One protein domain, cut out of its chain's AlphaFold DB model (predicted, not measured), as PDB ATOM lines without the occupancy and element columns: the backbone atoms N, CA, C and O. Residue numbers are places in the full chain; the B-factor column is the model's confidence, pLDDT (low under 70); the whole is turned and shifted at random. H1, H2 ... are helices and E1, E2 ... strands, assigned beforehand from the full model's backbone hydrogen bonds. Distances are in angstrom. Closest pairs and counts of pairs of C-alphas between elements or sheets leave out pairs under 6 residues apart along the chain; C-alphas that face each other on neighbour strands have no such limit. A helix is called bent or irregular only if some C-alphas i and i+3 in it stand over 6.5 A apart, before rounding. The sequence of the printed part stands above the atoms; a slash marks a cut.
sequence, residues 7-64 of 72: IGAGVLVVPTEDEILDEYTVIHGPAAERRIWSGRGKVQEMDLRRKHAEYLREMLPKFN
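Overview. This is residues 7 to 64 of the 72 residues of an uncharacterized protein of Trametes pubescens (UniProt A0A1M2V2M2). A small two-stranded hairpin, E1 and E2, sits between a loop that reaches out to one side, where residues 15 to 20 stick out, and a long helix that reaches out to the other, where residues 43 to 64 stick out, of which 43 to 63 belong to H1. The helix makes much of the length, as an arm that does not fold back over the hairpin. The printed part has 58 residues, with two named strands and one named helix in the order E1, E2, H1; the sheet has the order E1 - E2 and is antiparallel, and the class is mixed, helices and strands. The whole is only just extended, close to loose, with a radius of gyration of the C-alphas of 15.6 A, and the C-alphas span 48 by 26 by 15 A.

Arrangement. E1, residues 25 to 28, and E2, residues 33 to 36, are antiparallel neighbours and form a hairpin, with 153 degrees between their N-to-C directions. The C-alphas of Thr 25 and Ile 36, which face each other, are 4.5 A apart, and those of His 28 and Glu 33, which also face each other, are 5.3 A apart. N 26 and O 35 are within hydrogen-bond range at 2.8 A, and so are N 33 and O 28 at 2.8 A. H1, residues 42 to 63, follows E2 after a tight link of 5 residues. E1 and H1 are apart. In H1, 14 of 18 O i to N i+4 pairs are within hydrogen-bond range.

Along the chain. E1 begins at C-alpha 25, (-12.045, 96.338, 15.769), and E2 ends at C-alpha 36, (-13.113, 92.997, 18.571). H1 measures 30.5 A from its first to its last C-alpha, and it ends at C-alpha 63, (21.506, 87.954, 6.910). It has a kink of 38 degrees near residue 56 and is irregular, but only just: C-alphas 57 and 60 are 6.6 A apart. Before E1, residues 7 to 24 hold no named element, and their C-alphas lie 6 to 24 A from the mean of all C-alphas.

Size, cuts and confidence. The outline is elongated, and the two C-alphas farthest apart are those of Glu 17 and Phe 63, at 48.4 A. Without the stretches that stand free, the body has 30 residues, spans 26 by 15 by 10 A and has a radius of gyration of 9.9 A. The printed part, residues 7 to 64, has no cut. The links E1 to E2 and E2 to H1 are tight. The mean pLDDT of the printed part is 91.8, and no printed residue is under 70.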
ATOM      1  N   ILE A   7      -7.383  97.317   9.535       93.31
ATOM      2  CA  ILE A   7      -7.808  96.650   8.294       93.31
ATOM      3  C   ILE A   7      -6.646  95.791   7.805       93.31
ATOM      4  O   ILE A   7      -5.532  96.286   7.620       93.31
ATOM      5  N   GLY A   8      -6.895  94.495   7.639       92.31
ATOM      6  CA  GLY A   8      -5.913  93.545   7.133       92.31
ATOM      7  C   GLY A   8      -5.492  93.834   5.691       92.31
ATOM      8  O   GLY A   8      -6.219  94.446   4.909       92.31
ATOM      9  N   ALA A   9      -4.306  93.356   5.318       93.06
ATOM     10  CA  ALA A   9      -3.837  93.450   3.939       93.06
ATOM     11  C   ALA A   9      -4.767  92.669   2.994       93.06
ATOM     12  O   ALA A   9      -5.145  91.537   3.290       93.06
ATOM     13  N   GLY A  10      -5.122  93.276   1.858       92.44
ATOM     14  CA  GLY A  10      -6.002  92.662   0.855       92.44
ATOM     15  C   GLY A  10      -7.482  92.583   1.249       92.44
ATOM     16  O   GLY A  10      -8.258  91.965   0.529       92.44
ATOM     17  N   VAL A  11      -7.883  93.197   2.365       96.25
ATOM     18  CA  VAL A  11      -9.282  93.234   2.807       96.25
ATOM     19  C   VAL A  11     -10.009  94.394   2.128       96.25
ATOM     20  O   VAL A  11      -9.543  95.533   2.173       96.25
ATOM     21  N   LEU A  12     -11.173  94.109   1.543       93.69
ATOM     22  CA  LEU A  12     -12.076  95.110   0.980       93.69
ATOM     23  C   LEU A  12     -13.290  95.278   1.902       93.69
ATOM     24  O   LEU A  12     -14.099  94.366   2.043       93.69
ATOM     25  N   VAL A  13     -13.414  96.451   2.526       91.31
ATOM     26  CA  VAL A  13     -14.545  96.801   3.398       91.31
ATOM     27  C   VAL A  13     -15.418  97.814   2.670       91.31
ATOM     28  O   VAL A  13     -14.988  98.942   2.445       91.31
ATOM     29  N   VAL A  14     -16.626  97.403   2.284       91.00
ATOM     30  CA  VAL A  14     -17.598  98.244   1.567       91.00
ATOM     31  C   VAL A  14     -18.919  98.203   2.337       91.00
ATOM     32  O   VAL A  14     -19.728  97.304   2.107       91.00
ATOM     33  N   PRO A  15     -19.119  99.109   3.307       88.19
ATOM     34  CA  PRO A  15     -20.378  99.194   4.028       88.19
ATOM     35  C   PRO A  15     -21.464  99.783   3.113       88.19
ATOM     36  O   PRO A  15     -21.192 100.645   2.278       88.19
ATOM     37  N   THR A  16     -22.695  99.287   3.240       90.19
ATOM     38  CA  THR A  16     -23.854  99.768   2.464       90.19
ATOM     39  C   THR A  16     -24.462 101.049   3.032       90.19
ATOM     40  O   THR A  16     -25.236 101.712   2.348       90.19
ATOM     41  N   GLU A  17     -24.114 101.389   4.271       91.62
ATOM     42  CA  GLU A  17     -24.558 102.569   5.014       91.62
ATOM     43  C   GLU A  17     -23.367 103.181   5.766       91.62
ATOM     44  O   GLU A  17     -22.305 102.560   5.870       91.62
ATOM     45  N   ASP A  18     -23.542 104.387   6.309       90.19
ATOM     46  CA  ASP A  18     -22.528 105.001   7.164       90.19
ATOM     47  C   ASP A  18     -22.320 104.161   8.428       90.19
ATOM     48  O   ASP A  18     -23.224 103.967   9.241       90.19
ATOM     49  N   GLU A  19     -21.092 103.680   8.606       89.19
ATOM     50  CA  GLU A  19     -20.724 102.801   9.706       89.19
ATOM     51  C   GLU A  19     -19.592 103.393  10.557       89.19
ATOM     52  O   GLU A  19     -18.566 103.865  10.054       89.19
ATOM     53  N   ILE A  20     -19.737 103.287  11.881       90.81
ATOM     54  CA  ILE A  20     -18.683 103.590  12.849       90.81
ATOM     55  C   ILE A  20     -18.200 102.284  13.481       90.81
ATOM     56  O   ILE A  20     -18.954 101.599  14.159       90.81
ATOM     57  N   LEU A  21     -16.920 101.959  13.283       92.44
ATOM     58  CA  LEU A  21     -16.284 100.809  13.929       92.44
ATOM     59  C   LEU A  21     -15.952 101.109  15.393       92.44
ATOM     60  O   LEU A  21     -15.352 102.151  15.682       92.44
ATOM     61  N   ASP A  22     -16.262 100.161  16.273       92.25
ATOM     62  CA  ASP A  22     -15.893 100.187  17.690       92.25
ATOM     63  C   ASP A  22     -14.377 100.086  17.892       92.25
ATOM     64  O   ASP A  22     -13.653  99.566  17.034       92.25
ATOM     65  N   GLU A  23     -13.885 100.579  19.032       91.38
ATOM     66  CA  GLU A  23     -12.448 100.568  19.316       91.38
ATOM     67  C   GLU A  23     -11.898  99.141  19.283       91.38
ATOM     68  O   GLU A  23     -12.563  98.185  19.685       91.38
ATOM     69  N   TYR A  24     -10.652  99.003  18.824       91.44
ATOM     70  CA  TYR A  24      -9.972  97.707  18.714       91.44
ATOM     71  C   TYR A  24     -10.654  96.703  17.763       91.44
ATOM     72  O   TYR A  24     -10.401  95.494  17.853       91.44
ATOM     73  N   THR A  25     -11.490  97.178  16.835       94.50
ATOM     74  CA  THR A  25     -12.045  96.338  15.769       94.50
ATOM     75  C   THR A  25     -10.972  96.001  14.736       94.50
ATOM     76  O   THR A  25     -10.375  96.875  14.106       94.50
ATOM     77  N   VAL A  26     -10.747  94.706  14.533       93.44
ATOM     78  CA  VAL A  26      -9.880  94.154  13.493       93.44
ATOM     79  C   VAL A  26     -10.757  93.555  12.404       93.44
ATOM     80  O   VAL A  26     -11.574  92.682  12.693       93.44
ATOM     81  N   ILE A  27     -10.567  94.003  11.166       95.44
ATOM     82  CA  ILE A  27     -11.227  93.441   9.988       95.44
ATOM     83  C   ILE A  27     -10.196  92.670   9.165       95.44
ATOM     84  O   ILE A  27      -9.151  93.220   8.807       95.44
ATOM     85  N   HIS A  28     -10.462  91.397   8.885       95.06
ATOM     86  CA  HIS A  28      -9.520  90.501   8.219       95.06
ATOM     87  C   HIS A  28     -10.197  89.553   7.227       95.06
ATOM     88  O   HIS A  28     -11.417  89.456   7.168       95.06
ATOM     89  N   GLY A  29      -9.367  88.853   6.452       94.69
ATOM     90  CA  GLY A  29      -9.806  87.814   5.531       94.69
ATOM     91  C   GLY A  29     -10.586  88.325   4.312       94.69
ATOM     92  O   GLY A  29     -10.904  89.510   4.195       94.69
ATOM     93  N   PRO A  30     -10.876  87.424   3.363       94.00
ATOM     94  CA  PRO A  30     -11.544  87.774   2.111       94.00
ATOM     95  C   PRO A  30     -13.012  88.172   2.309       94.00
ATOM     96  O   PRO A  30     -13.552  88.905   1.490       94.00
ATOM     97  N   ALA A  31     -13.650  87.715   3.390       93.69
ATOM     98  CA  ALA A  31     -15.037  88.037   3.713       93.69
ATOM     99  C   ALA A  31     -15.182  89.267   4.630       93.69
ATOM    100  O   ALA A  31     -16.277  89.520   5.127       93.69
ATOM    101  N   ALA A  32     -14.093  90.012   4.875       94.56
ATOM    102  CA  ALA A  32     -14.065  91.133   5.815       94.56
ATOM    103  C   ALA A  32     -14.619  90.750   7.205       94.56
ATOM    104  O   ALA A  32     -15.442  91.459   7.791       94.56
ATOM    105  N   GLU A  33     -14.165  89.608   7.734       95.50
ATOM    106  CA  GLU A  33     -14.560  89.143   9.061       95.50
ATOM    107  C   GLU A  33     -14.095  90.128  10.130       95.50
ATOM    108  O   GLU A  33     -13.030  90.737  10.017       95.50
ATOM    109  N   ARG A  34     -14.882  90.257  11.198       94.56
ATOM    110  CA  ARG A  34     -14.641  91.238  12.252       94.56
ATOM    111  C   ARG A  34     -14.337  90.557  13.563       94.56
ATOM    112  O   ARG A  34     -15.031  89.633  13.984       94.56
ATOM    113  N   ARG A  35     -13.332  91.078  14.250       94.94
ATOM    114  CA  ARG A  35     -12.969  90.653  15.591       94.94
ATOM    115  C   ARG A  35     -12.697  91.870  16.447       94.94
ATOM    116  O   ARG A  35     -11.825  92.667  16.125       94.94
ATOM    117  N   ILE A  36     -13.396  91.970  17.569       93.69
ATOM    118  CA  ILE A  36     -13.113  92.997  18.571       93.69
ATOM    119  C   ILE A  36     -12.073  92.433  19.528       93.69
ATOM    120  O   ILE A  36     -12.267  91.387  20.157       93.69
ATOM    121  N   TRP A  37     -10.934  93.108  19.620       88.81
ATOM    122  CA  TRP A  37      -9.929  92.780  20.614       88.81
ATOM    123  C   TRP A  37     -10.204  93.534  21.917       88.81
ATOM    124  O   TRP A  37     -10.542  94.705  21.922       88.81
ATOM    125  N   SER A  38     -10.000  92.878  23.059       88.19
ATOM    126  CA  SER A  38     -10.245  93.470  24.385       88.19
ATOM    127  C   SER A  38      -9.354  94.672  24.758       88.19
ATOM    128  O   SER A  38      -9.445  95.155  25.882       88.19
ATOM    129  N   GLY A  39      -8.389  95.066  23.916       86.25
ATOM    130  CA  GLY A  39      -7.361  96.072  24.230       86.25
ATOM    131  C   GLY A  39      -6.361  95.661  25.325       86.25
ATOM    132  O   GLY A  39      -5.378  96.366  25.580       86.25
ATOM    133  N   ARG A  40      -6.569  94.508  25.979       90.88
ATOM    134  CA  ARG A  40      -5.640  93.960  26.970       90.88
ATOM    135  C   ARG A  40      -4.296  93.682  26.323       90.88
ATOM    136  O   ARG A  40      -4.180  92.848  25.431       90.88
ATOM    137  N   GLY A  41      -3.293  94.364  26.848       89.81
ATOM    138  CA  GLY A  41      -1.921  94.270  26.399       89.81
ATOM    139  C   GLY A  41      -1.547  95.200  25.245       89.81
ATOM    140  O   GLY A  41      -0.553  94.955  24.568       89.81
ATOM    141  N   LYS A  42      -2.301  96.294  25.038       88.50
ATOM    142  CA  LYS A  42      -2.020  97.303  23.997       88.50
ATOM    143  C   LYS A  42      -0.577  97.807  23.964       88.50
ATOM    144  O   LYS A  42      -0.013  97.968  22.891       88.50
ATOM    145  N   VAL A  43       0.034  98.018  25.132       92.06
ATOM    146  CA  VAL A  43       1.426  98.484  25.214       92.06
ATOM    147  C   VAL A  43       2.376  97.394  24.720       92.06
ATOM    148  O   VAL A  43       3.275  97.682  23.940       92.06
ATOM    149  N   GLN A  44       2.130  96.133  25.093       92.75
ATOM    150  CA  GLN A  44       2.948  95.013  24.630       92.75
ATOM    151  C   GLN A  44       2.790  94.763  23.126       92.75
ATOM    152  O   GLN A  44       3.781  94.462  22.468       92.75
ATOM    153  N   GLU A  45       1.581  94.900  22.569       88.75
ATOM    154  CA  GLU A  45       1.355  94.798  21.118       88.75
ATOM    155  C   GLU A  45       2.121  95.893  20.367       88.75
ATOM    156  O   GLU A  45       2.877  95.585  19.445       88.75
ATOM    157  N   MET A  46       2.019  97.143  20.827       88.75
ATOM    158  CA  MET A  46       2.714  98.279  20.225       88.75
ATOM    159  C   MET A  46       4.240  98.110  20.286       88.75
ATOM    160  O   MET A  46       4.929  98.308  19.281       88.75
ATOM    161  N   ASP A  47       4.771  97.686  21.436       94.69
ATOM    162  CA  ASP A  47       6.198  97.406  21.606       94.69
ATOM    163  C   ASP A  47       6.659  96.248  20.710       94.69
ATOM    164  O   ASP A  47       7.748  96.303  20.132       94.69
ATOM    165  N   LEU A  48       5.835  95.207  20.553       93.25
ATOM    166  CA  LEU A  48       6.128  94.078  19.672       93.25
ATOM    167  C   LEU A  48       6.163  94.511  18.201       93.25
ATOM    168  O   LEU A  48       7.119  94.178  17.497       93.25
ATOM    169  N   ARG A  49       5.181  95.302  17.740       89.69
ATOM    170  CA  ARG A  49       5.177  95.866  16.377       89.69
ATOM    171  C   ARG A  49       6.421  96.705  16.118       89.69
ATOM    172  O   ARG A  49       7.040  96.566  15.063       89.69
ATOM    173  N   ARG A  50       6.802  97.555  17.076       93.94
ATOM    174  CA  ARG A  50       8.004  98.387  16.979       93.94
ATOM    175  C   ARG A  50       9.261  97.531  16.827       93.94
ATOM    176  O   ARG A  50      10.016  97.736  15.879       93.94
ATOM    177  N   LYS A  51       9.445  96.532  17.696       96.75
ATOM    178  CA  LYS A  51      10.586  95.603  17.626       96.75
ATOM    179  C   LYS A  51      10.625  94.827  16.309       96.75
ATOM    180  O   LYS A  51      11.702  94.621  15.758       96.75
ATOM    181  N   HIS A  52       9.471  94.421  15.774       94.81
ATOM    182  CA  HIS A  52       9.399  93.785  14.456       94.81
ATOM    183  C   HIS A  52       9.851  94.726  13.334       94.81
ATOM    184  O   HIS A  52      10.629  94.311  12.477       94.81
ATOM    185  N   ALA A  53       9.419  95.990  13.342       93.75
ATOM    186  CA  ALA A  53       9.860  96.971  12.352       93.75
ATOM    187  C   ALA A  53      11.377  97.226  12.433       93.75
ATOM    188  O   ALA A  53      12.058  97.241  11.407       93.75
ATOM    189  N   GLU A  54      11.918  97.358  13.647       95.81
ATOM    190  CA  GLU A  54      13.360  97.492  13.893       95.81
ATOM    191  C   GLU A  54      14.128  96.263  13.380       95.81
ATOM    192  O   GLU A  54      15.107  96.411  12.648       95.81
ATOM    193  N   TYR A  55      13.649  95.046  13.662       94.25
ATOM    194  CA  TYR A  55      14.254  93.809  13.163       94.25
ATOM    195  C   TYR A  55      14.279  93.746  11.630       94.25
ATOM    196  O   TYR A  55      15.325  93.460  11.038       94.25
ATOM    197  N   LEU A  56      13.150  94.038  10.975       90.94
ATOM    198  CA  LEU A  56      13.053  94.036   9.514       90.94
ATOM    199  C   LEU A  56      13.988  95.072   8.874       90.94
ATOM    200  O   LEU A  56      14.546  94.808   7.812       90.94
ATOM    201  N   ARG A  57      14.188  96.224   9.524       90.00
ATOM    202  CA  ARG A  57      15.054  97.301   9.029       90.00
ATOM    203  C   ARG A  57      16.539  97.038   9.267       90.00
ATOM    204  O   ARG A  57      17.353  97.301   8.390       90.00
ATOM    205  N   GLU A  58      16.908  96.577  10.458       93.31
ATOM    206  CA  GLU A  58      18.302  96.606  10.922       93.31
ATOM    207  C   GLU A  58      18.966  95.233  10.970       93.31
ATOM    208  O   GLU A  58      20.192  95.137  10.879       93.31
ATOM    209  N   MET A  59      18.181  94.169  11.144       91.94
ATOM    210  CA  MET A  59      18.703  92.816  11.319       91.94
ATOM    211  C   MET A  59      18.529  91.982  10.060       91.94
ATOM    212  O   MET A  59      19.511  91.419   9.580       91.94
ATOM    213  N   LEU A  60      17.325  91.940   9.483       87.31
ATOM    214  CA  LEU A  60      17.047  91.102   8.315       87.31
ATOM    215  C   LEU A  60      18.001  91.369   7.128       87.31
ATOM    216  O   LEU A  60      18.507  90.387   6.580       87.31
ATOM    217  N   PRO A  61      18.359  92.622   6.767       88.94
ATOM    218  CA  PRO A  61      19.275  92.882   5.647       88.94
ATOM    219  C   PRO A  61      20.716  92.400   5.869       88.94
ATOM    220  O   PRO A  61      21.464  92.249   4.907       88.94
ATOM    221  N   LYS A  62      21.132  92.156   7.121       89.19
ATOM    222  CA  LYS A  62      22.476  91.633   7.430       89.19
ATOM    223  C   LYS A  62      22.616  90.159   7.051       89.19
ATOM    224  O   LYS A  62      23.706  89.720   6.699       89.19
ATOM    225  N   PHE A  63      21.522  89.403   7.139       86.75
ATOM    226  CA  PHE A  63      21.506  87.954   6.910       86.75
ATOM    227  C   PHE A  63      20.864  87.579   5.578       86.75
ATOM    228  O   PHE A  63      21.232  86.579   4.969       86.75
ATOM    229  N   ASN A  64      19.924  88.392   5.110       80.62
ATOM    230  CA  ASN A  64      19.301  88.229   3.817       80.62
ATOM    231  C   ASN A  64      19.991  89.199   2.858       80.62
ATOM    232  O   ASN A  64      19.797  90.410   2.968       80.62
TER     233      ASN A  64